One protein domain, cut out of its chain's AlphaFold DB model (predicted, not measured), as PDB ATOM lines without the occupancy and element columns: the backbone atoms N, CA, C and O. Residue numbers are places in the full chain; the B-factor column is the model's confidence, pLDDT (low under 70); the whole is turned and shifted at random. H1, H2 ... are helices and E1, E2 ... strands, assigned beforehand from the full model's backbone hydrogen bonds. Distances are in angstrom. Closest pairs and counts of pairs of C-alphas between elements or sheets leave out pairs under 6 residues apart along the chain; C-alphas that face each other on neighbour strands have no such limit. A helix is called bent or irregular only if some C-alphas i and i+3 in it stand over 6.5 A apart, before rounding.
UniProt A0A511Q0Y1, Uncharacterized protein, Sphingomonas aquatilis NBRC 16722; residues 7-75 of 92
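What this domain is: This is residues 7 to 75 of the 92 residues of an uncharacterized protein of Sphingomonas aquatilis NBRC 16722 (UniProt A0A511Q0Y1). Look for a twisted slab of three antiparallel strands, most of it a long hairpin of E1 and E2 with the shorter E3 beside E2; helix H2 packs slantwise on one face of it, over E3 and E2. The shorter helix H1 sits over the E1 edge of that same face, with its residues 10 to 15 near the sheet, and the opposite face has no named helix over it. The printed part has 69 residues, with two named helices and three named strands in the order H1, E1, E2, E3, H2; the sheet's order is E1, E2, E3, and the class is mixed, helices and strands. The whole is compact, with a radius of gyration of the C-alphas of 12.0 A, yet flat in outline, its C-alphas spanning 37 by 29 by 14 A.

How they stand to each other: Start at H1, residues 7 to 16, which is on the sheet at a height over the sheet of 7.6 A. It lies over the edge strand E1, residues 19 to 29, and the closest C-alphas of the two, those of Ala 14 and Ser 21, are 6.7 A apart. On the local plane its line and that of E1 stand at 62 degrees, and it runs only just across the strands. Move on to the inner strand E2, residues 32 to 41: E1 and E2 form a hairpin, antiparallel at 162 degrees between their directions. Look there for N 25 and O 36, within hydrogen-bond range at 2.9 A, and N 38 and O 23, at 2.8 A. The other edge strand is E3, residues 51 to 56, which forms a hairpin with E2, antiparallel at 156 degrees; N 37 and O 54 are within hydrogen-bond range at 2.9 A, and N 54 and O 37 at 2.8 A. These three strands make a meander, each strand the antiparallel neighbour of the one before. Last comes H2, residues 60 to 74, on the sheet at a height over the sheet of 4.9 A. It lies over E3 and only just over E2, where 3 of its 15 C-alphas fall. On the local plane it stands at 39 degrees to E3, slantwise to the strands. Its closest C-alphas to E3 are those of Ala 67 and Gly 54, 4.0 A apart; to E2, those of Leu 64 and Ala 37, 5.1 A apart. H1 and H2 are on the same face, giving two layers, helices on one face of a sheet, and they are near each other, with 5 pairs of C-alphas within 10 A. In both helices every O i to N i+4 pair is within hydrogen-bond range.

Where its parts are: Find C-alpha 7 at (26.762, 37.906, -17.594); from there H1 runs to residue 16. After a tight link, E1 goes 27.4 A from C-alpha 19 to C-alpha 29, at (4.980, 44.692, -32.479). E2 comes back over 29.4 A from C-alpha 32 to C-alpha 41, and E3 covers 17.5 A from residue 51 to 56. H2 measures 20.7 A and ends with C-alpha 74 at (5.778, 48.077, -7.392); neither helix is bent.

The domain as a whole: The two C-alphas farthest apart are those of Asp 31 and Gly 43, 37.4 A. The printed part has no cut from residue 7 to 75. No link is long: E2 to E3, with 9 residues, is short, and the other three are tight. The mean pLDDT of the printed part is 91.4, and no printed residue of this model is under 70.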
ATOM      1  N   GLU A   7      27.318  38.628 -18.742       85.44
ATOM      2  CA  GLU A   7      26.762  37.906 -17.594       85.44
ATOM      3  C   GLU A   7      27.165  38.571 -16.273       85.44
ATOM      4  O   GLU A   7      26.288  38.937 -15.498       85.44
ATOM      5  N   GLU A   8      28.452  38.882 -16.074       88.62
ATOM      6  CA  GLU A   8      28.922  39.601 -14.877       88.62
ATOM      7  C   GLU A   8      28.257  40.977 -14.716       88.62
ATOM      8  O   GLU A   8      27.998  41.434 -13.600       88.62
ATOM      9  N   TYR A   9      27.959  41.658 -15.828       87.94
ATOM     10  CA  TYR A   9      27.202  42.908 -15.788       87.94
ATOM     11  C   TYR A   9      25.768  42.692 -15.289       87.94
ATOM     12  O   TYR A   9      25.290  43.474 -14.468       87.94
ATOM     13  N   LEU A  10      25.079  41.655 -15.772       89.56
ATOM     14  CA  LEU A  10      23.720  41.343 -15.330       89.56
ATOM     15  C   LEU A  10      23.688  40.896 -13.870       89.56
ATOM     16  O   LEU A  10      22.813  41.355 -13.138       89.56
ATOM     17  N   ASP A  11      24.661  40.100 -13.430       91.50
ATOM     18  CA  ASP A  11      24.802  39.693 -12.030       91.50
ATOM     19  C   ASP A  11      25.014  40.904 -11.124       91.50
ATOM     20  O   ASP A  11      24.358  41.039 -10.090       91.50
ATOM     21  N   LYS A  12      25.868  41.847 -11.545       91.56
ATOM     22  CA  LYS A  12      26.053  43.105 -10.819       91.56
ATOM     23  C   LYS A  12      24.760  43.916 -10.747       91.56
ATOM     24  O   LYS A  12      24.418  44.405  -9.677       91.56
ATOM     25  N   VAL A  13      24.035  44.060 -11.857       92.06
ATOM     26  CA  VAL A  13      22.751  44.782 -11.865       92.06
ATOM     27  C   VAL A  13      21.730  44.094 -10.963       92.06
ATOM     28  O   VAL A  13      21.001  44.782 -10.249       92.06
ATOM     29  N   ALA A  14      21.676  42.762 -10.976       92.12
ATOM     30  CA  ALA A  14      20.779  42.004 -10.121       92.12
ATOM     31  C   ALA A  14      21.097  42.232  -8.640       92.12
ATOM     32  O   ALA A  14      20.199  42.577  -7.876       92.12
ATOM     33  N   ALA A  15      22.374  42.134  -8.262       91.19
ATOM     34  CA  ALA A  15      22.833  42.383  -6.901       91.19
ATOM     35  C   ALA A  15      22.576  43.830  -6.446       91.19
ATOM     36  O   ALA A  15      22.012  44.041  -5.379       91.19
ATOM     37  N   ASP A  16      22.917  44.826  -7.272       92.00
ATOM     38  CA  ASP A  16      22.761  46.253  -6.942       92.00
ATOM     39  C   ASP A  16      21.283  46.668  -6.754       92.00
ATOM     40  O   ASP A  16      21.010  47.732  -6.201       92.00
ATOM     41  N   ASN A  17      20.326  45.860  -7.231       87.75
ATOM     42  CA  ASN A  17      18.890  46.153  -7.182       87.75
ATOM     43  C   ASN A  17      18.079  45.106  -6.396       87.75
ATOM     44  O   ASN A  17      16.849  45.119  -6.474       87.75
ATOM     45  N   ASP A  18      18.715  44.193  -5.656       89.62
ATOM     46  CA  ASP A  18      18.056  43.093  -4.925       89.62
ATOM     47  C   ASP A  18      17.117  42.243  -5.810       89.62
ATOM     48  O   ASP A  18      15.969  41.945  -5.461       89.62
ATOM     49  N   LEU A  19      17.564  41.910  -7.021       91.06
ATOM     50  CA  LEU A  19      16.815  41.090  -7.975       91.06
ATOM     51  C   LEU A  19      17.212  39.619  -7.847       91.06
ATOM     52  O   LEU A  19      18.383  39.284  -7.696       91.06
ATOM     53  N   THR A  20      16.233  38.726  -7.965       92.88
ATOM     54  CA  THR A  20      16.457  37.273  -7.954       92.88
ATOM     55  C   THR A  20      16.769  36.723  -9.338       92.88
ATOM     56  O   THR A  20      17.432  35.698  -9.457       92.88
ATOM     57  N   SER A  21      16.280  37.372 -10.397       93.81
ATOM     58  CA  SER A  21      16.650  37.050 -11.776       93.81
ATOM     59  C   SER A  21      16.305  38.183 -12.739       93.81
ATOM     60  O   SER A  21      15.434  39.016 -12.472       93.81
ATOM     61  N   ILE A  22      16.981  38.183 -13.889       95.69
ATOM     62  CA  ILE A  22      16.727  39.088 -15.009       95.69
ATOM     63  C   ILE A  22      16.501  38.230 -16.256       95.69
ATOM     64  O   ILE A  22      17.366  37.451 -16.647       95.69
ATOM     65  N   ALA A  23      15.347  38.388 -16.899       95.38
ATOM     66  CA  ALA A  23      15.024  37.766 -18.175       95.38
ATOM     67  C   ALA A  23      15.001  38.832 -19.273       95.38
ATOM     68  O   ALA A  23      14.326  39.854 -19.155       95.38
ATOM     69  N   LEU A  24      15.737  38.594 -20.354       95.62
ATOM     70  CA  LEU A  24      15.834  39.507 -21.491       95.62
ATOM     71  C   LEU A  24      15.183  38.873 -22.713       95.62
ATOM     72  O   LEU A  24      15.327  37.677 -22.954       95.62
ATOM     73  N   GLY A  25      14.489  39.680 -23.508       94.56
ATOM     74  CA  GLY A  25      13.731  39.181 -24.643       94.56
ATOM     75  C   GLY A  25      13.572  40.191 -25.768       94.56
ATOM     76  O   GLY A  25      14.081  41.318 -25.747       94.56
ATOM     77  N   ARG A  26      12.868  39.739 -26.803       95.62
ATOM     78  CA  ARG A  26      12.461  40.544 -27.950       95.62
ATOM     79  C   ARG A  26      11.038  40.156 -28.320       95.62
ATOM     80  O   ARG A  26      10.706  38.977 -28.307       95.62
ATOM     81  N   MET A  27      10.222  41.141 -28.664       94.06
ATOM     82  CA  MET A  27       8.830  40.950 -29.058       94.06
ATOM     83  C   MET A  27       8.566  41.706 -30.356       94.06
ATOM     84  O   MET A  27       8.975  42.859 -30.496       94.06
ATOM     85  N   GLN A  28       7.893  41.069 -31.309       94.88
ATOM     86  CA  GLN A  28       7.454  41.736 -32.531       94.88
ATOM     87  C   GLN A  28       6.164  42.519 -32.259       94.88
ATOM     88  O   GLN A  28       5.216  41.978 -31.695       94.88
ATOM     89  N   VAL A  29       6.133  43.795 -32.647       92.25
ATOM     90  CA  VAL A  29       4.980  44.692 -32.479       92.25
ATOM     91  C   VAL A  29       4.713  45.379 -33.813       92.25
ATOM     92  O   VAL A  29       5.291  46.425 -34.106       92.25
ATOM     93  N   GLY A  30       3.866  44.770 -34.645       93.31
ATOM     94  CA  GLY A  30       3.728  45.158 -36.053       93.31
ATOM     95  C   GLY A  30       5.034  44.902 -36.811       93.31
ATOM     96  O   GLY A  30       5.579  43.797 -36.751       93.31
ATOM     97  N   ASP A  31       5.569  45.943 -37.449       93.19
ATOM     98  CA  ASP A  31       6.784  45.858 -38.278       93.19
ATOM     99  C   ASP A  31       8.086  46.128 -37.505       93.19
ATOM    100  O   ASP A  31       9.176  46.125 -38.080       93.19
ATOM    101  N   ARG A  32       8.004  46.369 -36.190       90.88
ATOM    102  CA  ARG A  32       9.169  46.640 -35.333       90.88
ATOM    103  C   ARG A  32       9.442  45.508 -34.349       90.88
ATOM    104  O   ARG A  32       8.533  44.841 -33.858       90.88
ATOM    105  N   ILE A  33      10.720  45.354 -34.007       94.19
ATOM    106  CA  ILE A  33      11.173  44.505 -32.902       94.19
ATOM    107  C   ILE A  33      11.387  45.388 -31.675       94.19
ATOM    108  O   ILE A  33      12.225  46.288 -31.687       94.19
ATOM    109  N   VAL A  34      10.682  45.092 -30.593       96.50
ATOM    110  CA  VAL A  34      10.823  45.755 -29.297       96.50
ATOM    111  C   VAL A  34      11.698  44.889 -28.396       96.50
ATOM    112  O   VAL A  34      11.557  43.668 -28.369       96.50
ATOM    113  N   ARG A  35      12.633  45.503 -27.671       96.75
ATOM    114  CA  ARG A  35      13.473  44.829 -26.675       96.75
ATOM    115  C   ARG A  35      12.709  44.803 -25.361       96.75
ATOM    116  O   ARG A  35      12.142  45.824 -24.975       96.75
ATOM    117  N   THR A  36      12.698  43.667 -24.680       97.19
ATOM    118  CA  THR A  36      11.993  43.494 -23.408       97.19
ATOM    119  C   THR A  36      12.957  43.052 -22.317       97.19
ATOM    120  O   THR A  36      13.956  42.380 -22.583       97.19
ATOM    121  N   ALA A  37      12.660  43.450 -21.088       97.62
ATOM    122  CA  ALA A  37      13.332  42.967 -19.896       97.62
ATOM    123  C   ALA A  37      12.293  42.739 -18.800       97.62
ATOM    124  O   ALA A  37      11.439  43.596 -18.568       97.62
ATOM    125  N   THR A  38      12.388  41.604 -18.125       96.44
ATOM    126  CA  THR A  38      11.595  41.263 -16.949       96.44
ATOM    127  C   THR A  38      12.553  41.022 -15.801       96.44
ATOM    128  O   THR A  38      13.487  40.232 -15.923       96.44
ATOM    129  N   VAL A  39      12.333  41.710 -14.691       95.94
ATOM    130  CA  VAL A  39      13.116  41.535 -13.471       95.94
ATOM    131  C   VAL A  39      12.240  40.883 -12.414       95.94
ATOM    132  O   VAL A  39      11.078  41.259 -12.254       95.94
ATOM    133  N   HIS A  40      12.791  39.903 -11.710       93.69
ATOM    134  CA  HIS A  40      12.144  39.256 -10.575       93.69
ATOM    135  C   HIS A  40      12.829  39.688  -9.288       93.69
ATOM    136  O   HIS A  40      14.037  39.927  -9.264       93.69
ATOM    137  N   TYR A  41      12.064  39.774  -8.210       90.44
ATOM    138  CA  TYR A  41      12.572  40.096  -6.888       90.44
ATOM    139  C   TYR A  41      11.835  39.300  -5.822       90.44
ATOM    140  O   TYR A  41      10.694  38.876  -6.006       90.44
ATOM    141  N   ALA A  42      12.506  39.083  -4.696       85.62
ATOM    142  CA  ALA A  42      11.882  38.472  -3.538       85.62
ATOM    143  C   ALA A  42      11.049  39.519  -2.787       85.62
ATOM    144  O   ALA A  42      11.459  40.671  -2.650       85.62
ATOM    145  N   GLY A  43       9.897  39.103  -2.268       79.25
ATOM    146  CA  GLY A  43       9.061  39.937  -1.413       79.25
ATOM    147  C   GLY A  43       7.724  40.317  -2.033       79.25
ATOM    148  O   GLY A  43       7.311  39.803  -3.071       79.25
ATOM    149  N   HIS A  44       7.025  41.196  -1.323       78.69
ATOM    150  CA  HIS A  44       5.678  41.601  -1.678       78.69
ATOM    151  C   HIS A  44       5.710  42.678  -2.765       78.69
ATOM    152  O   HIS A  44       6.556  43.577  -2.784       78.69
ATOM    153  N   ALA A  45       4.754  42.569  -3.673       83.44
ATOM    154  CA  ALA A  45       4.508  43.528  -4.728       83.44
ATOM    155  C   ALA A  45       3.076  44.047  -4.600       83.44
ATOM    156  O   ALA A  45       2.197  43.325  -4.119       83.44
ATOM    157  N   ARG A  46       2.827  45.290  -5.020       81.50
ATOM    158  CA  ARG A  46       1.485  45.894  -4.967       81.50
ATOM    159  C   ARG A  46       0.490  45.139  -5.844       81.50
ATOM    160  O   ARG A  46      -0.678  45.045  -5.489       81.50
ATOM    161  N   ASP A  47       0.958  44.599  -6.961       78.88
ATOM    162  CA  ASP A  47       0.178  43.810  -7.919       78.88
ATOM    163  C   ASP A  47       0.124  42.302  -7.602       78.88
ATOM    164  O   ASP A  47      -0.491  41.538  -8.343       78.88
ATOM    165  N   GLY A  48       0.734  41.865  -6.495       72.94
ATOM    166  CA  GLY A  48       0.709  40.474  -6.041       72.94
ATOM    167  C   GLY A  48       1.736  39.547  -6.700       72.94
ATOM    168  O   GLY A  48       1.791  38.377  -6.325       72.94
ATOM    169  N   ILE A  49       2.576  40.031  -7.625       79.81
ATOM    170  CA  ILE A  49       3.638  39.229  -8.253       79.81
ATOM    171  C   ILE A  49       4.980  39.945  -8.092       79.81
ATOM    172  O   ILE A  49       5.134  41.097  -8.476       79.81
ATOM    173  N   GLY A  50       5.987  39.250  -7.555       87.31
ATOM    174  CA  GLY A  50       7.352  39.762  -7.375       87.31
ATOM    175  C   GLY A  50       8.131  39.931  -8.684       87.31
ATOM    176  O   GLY A  50       9.239  39.409  -8.822       87.31
ATOM    177  N   CYS A  51       7.548  40.590  -9.683       91.50
ATOM    178  CA  CYS A  51       8.186  40.854 -10.960       91.50
ATOM    179  C   CYS A  51       7.736  42.182 -11.568       91.50
ATOM    180  O   CYS A  51       6.713  42.760 -11.213       91.50
ATOM    181  N   SER A  52       8.533  42.708 -12.491       94.94
ATOM    182  CA  SER A  52       8.179  43.896 -13.268       94.94
ATOM    183  C   SER A  52       8.848  43.854 -14.629       94.94
ATOM    184  O   SER A  52       9.947  43.322 -14.779       94.94
ATOM    185  N   SER A  53       8.167  44.397 -15.638       95.19
ATOM    186  CA  SER A  53       8.631  44.338 -17.027       95.19
ATOM    187  C   SER A  53       8.717  45.711 -17.686       95.19
ATOM    188  O   SER A  53       7.816  46.554 -17.570       95.19
ATOM    189  N   GLY A  54       9.796  45.913 -18.435       96.25
ATOM    190  CA  GLY A  54      10.081  47.094 -19.237       96.25
ATOM    191  C   GLY A  54      10.309  46.740 -20.704       96.25
ATOM    192  O   GLY A  54      10.667  45.613 -21.057       96.25
ATOM    193  N   SER A  55      10.088  47.718 -21.579       96.81
ATOM    194  CA  SER A  55      10.263  47.574 -23.022       96.81
ATOM    195  C   SER A  55      10.856  48.840 -23.638       96.81
ATOM    196  O   SER A  55      10.553  49.947 -23.186       96.81
ATOM    197  N   SER A  56      11.680  48.684 -24.672       95.81
ATOM    198  CA  SER A  56      12.266  49.787 -25.444       95.81
ATOM    199  C   SER A  56      12.485  49.382 -26.903       95.81
ATOM    200  O   SER A  56      12.897  48.259 -27.203       95.81
ATOM    201  N   ASP A  57      12.261  50.324 -27.814       93.75
ATOM    202  CA  ASP A  57      12.538  50.162 -29.245       93.75
ATOM    203  C   ASP A  57      14.029  50.399 -29.560       93.75
ATOM    204  O   ASP A  57      14.528  49.989 -30.608       93.75
ATOM    205  N   THR A  58      14.759  51.007 -28.621       90.94
ATOM    206  CA  THR A  58      16.151  51.437 -28.765       90.94
ATOM    207  C   THR A  58      17.123  50.347 -28.325       90.94
ATOM    208  O   THR A  58      17.979  49.903 -29.092       90.94
ATOM    209  N   SER A  59      17.028  49.898 -27.067       92.31
ATOM    210  CA  SER A  59      18.054  49.039 -26.470       92.31
ATOM    211  C   SER A  59      17.543  48.171 -25.321       92.31
ATOM    212  O   SER A  59      16.598  48.517 -24.617       92.31
ATOM    213  N   VAL A  60      18.235  47.051 -25.093       92.81
ATOM    214  CA  VAL A  60      18.011  46.179 -23.927       92.81
ATOM    215  C   VAL A  60      18.308  46.916 -22.618       92.81
ATOM    216  O   VAL A  60      17.593  46.729 -21.641       92.81
ATOM    217  N   ARG A  61      19.316  47.801 -22.607       91.25
ATOM    218  CA  ARG A  61      19.674  48.616 -21.436       91.25
ATOM    219  C   ARG A  61      18.508  49.492 -20.984       91.25
ATOM    220  O   ARG A  61      18.211  49.548 -19.800       91.25
ATOM    221  N   GLU A  62      17.846  50.155 -21.925       94.56
ATOM    222  CA  GLU A  62      16.698  51.007 -21.618       94.56
ATOM    223  C   GLU A  62      15.478  50.182 -21.185       94.56
ATOM    224  O   GLU A  62      14.791  50.557 -20.238       94.56
ATOM    225  N   ALA A  63      15.228  49.033 -21.826       95.38
ATOM    226  CA  ALA A  63      14.174  48.117 -21.388       95.38
ATOM    227  C   ALA A  63      14.405  47.639 -19.942       95.38
ATOM    228  O   ALA A  63      13.464  47.614 -19.152       95.38
ATOM    229  N   LEU A  64      15.655  47.315 -19.592       95.25
ATOM    230  CA  LEU A  64      16.056  46.899 -18.249       95.25
ATOM    231  C   LEU A  64      15.913  48.031 -17.225       95.25
ATOM    232  O   LEU A  64      15.334  47.805 -16.170       95.25
ATOM    233  N   ALA A  65      16.358  49.250 -17.549       94.94
ATOM    234  CA  ALA A  65      16.195  50.411 -16.672       94.94
ATOM    235  C   ALA A  65      14.715  50.661 -16.330       94.94
ATOM    236  O   ALA A  65      14.356  50.742 -15.160       94.94
ATOM    237  N   ARG A  66      13.834  50.639 -17.340       96.56
ATOM    238  CA  ARG A  66      12.381  50.779 -17.145       96.56
ATOM    239  C   ARG A  66      11.782  49.641 -16.310       96.56
ATOM    240  O   ARG A  66      10.816  49.854 -15.585       96.56
ATOM    241  N   ALA A  67      12.304  48.418 -16.440       95.94
ATOM    242  CA  ALA A  67      11.860  47.281 -15.635       95.94
ATOM    243  C   ALA A  67      12.246  47.453 -14.157       95.94
ATOM    244  O   ALA A  67      11.432  47.167 -13.282       95.94
ATOM    245  N   ILE A  68      13.455  47.957 -13.893       94.69
ATOM    246  CA  ILE A  68      13.967  48.251 -12.546       94.69
ATOM    247  C   ILE A  68      13.185  49.397 -11.898       94.69
ATOM    248  O   ILE A  68      12.766  49.263 -10.753       94.69
ATOM    249  N   GLU A  69      12.930  50.487 -12.626       94.00
ATOM    250  CA  GLU A  69      12.112  51.610 -12.140       94.00
ATOM    251  C   GLU A  69      10.721  51.131 -11.709       94.00
ATOM    252  O   GLU A  69      10.299  51.361 -10.577       94.00
ATOM    253  N   LYS A  70      10.050  50.352 -12.565       93.44
ATOM    254  CA  LYS A  70       8.756  49.745 -12.230       93.44
ATOM    255  C   LYS A  70       8.838  48.799 -11.037       93.44
ATOM    256  O   LYS A  70       7.935  48.807 -10.209       93.44
ATOM    257  N   ALA A  71       9.900  48.000 -10.926       91.81
ATOM    258  CA  ALA A  71      10.097  47.131  -9.769       91.81
ATOM    259  C   ALA A  71      10.215  47.950  -8.478       91.81
ATOM    260  O   ALA A  71       9.594  47.601  -7.479       91.81
ATOM    261  N   ALA A  72      10.958  49.058  -8.495       89.06
ATOM    262  CA  ALA A  72      11.090  49.945  -7.343       89.06
ATOM    263  C   ALA A  72       9.746  50.579  -6.939       89.06
ATOM    264  O   ALA A  72       9.452  50.685  -5.750       89.06
ATOM    265  N   GLU A  73       8.906  50.944  -7.909       88.81
ATOM    266  CA  GLU A  73       7.557  51.471  -7.664       88.81
ATOM    267  C   GLU A  73       6.572  50.405  -7.163       88.81
ATOM    268  O   GLU A  73       5.693  50.696  -6.344       88.81
ATOM    269  N   ASN A  74       6.691  49.179  -7.679       86.62
ATOM    270  CA  ASN A  74       5.778  48.077  -7.392       86.62
ATOM    271  C   ASN A  74       6.123  47.342  -6.092       86.62
ATOM    272  O   ASN A  74       5.242  46.764  -5.455       86.62
ATOM    273  N   ARG A  75       7.388  47.374  -5.665       86.44
ATOM    274  CA  ARG A  75       7.811  46.835  -4.372       86.44
ATOM    275  C   ARG A  75       7.044  47.522  -3.251       86.44
ATOM    276  O   ARG A  75       7.057  48.746  -3.106       86.44
TER     277      ARG A  75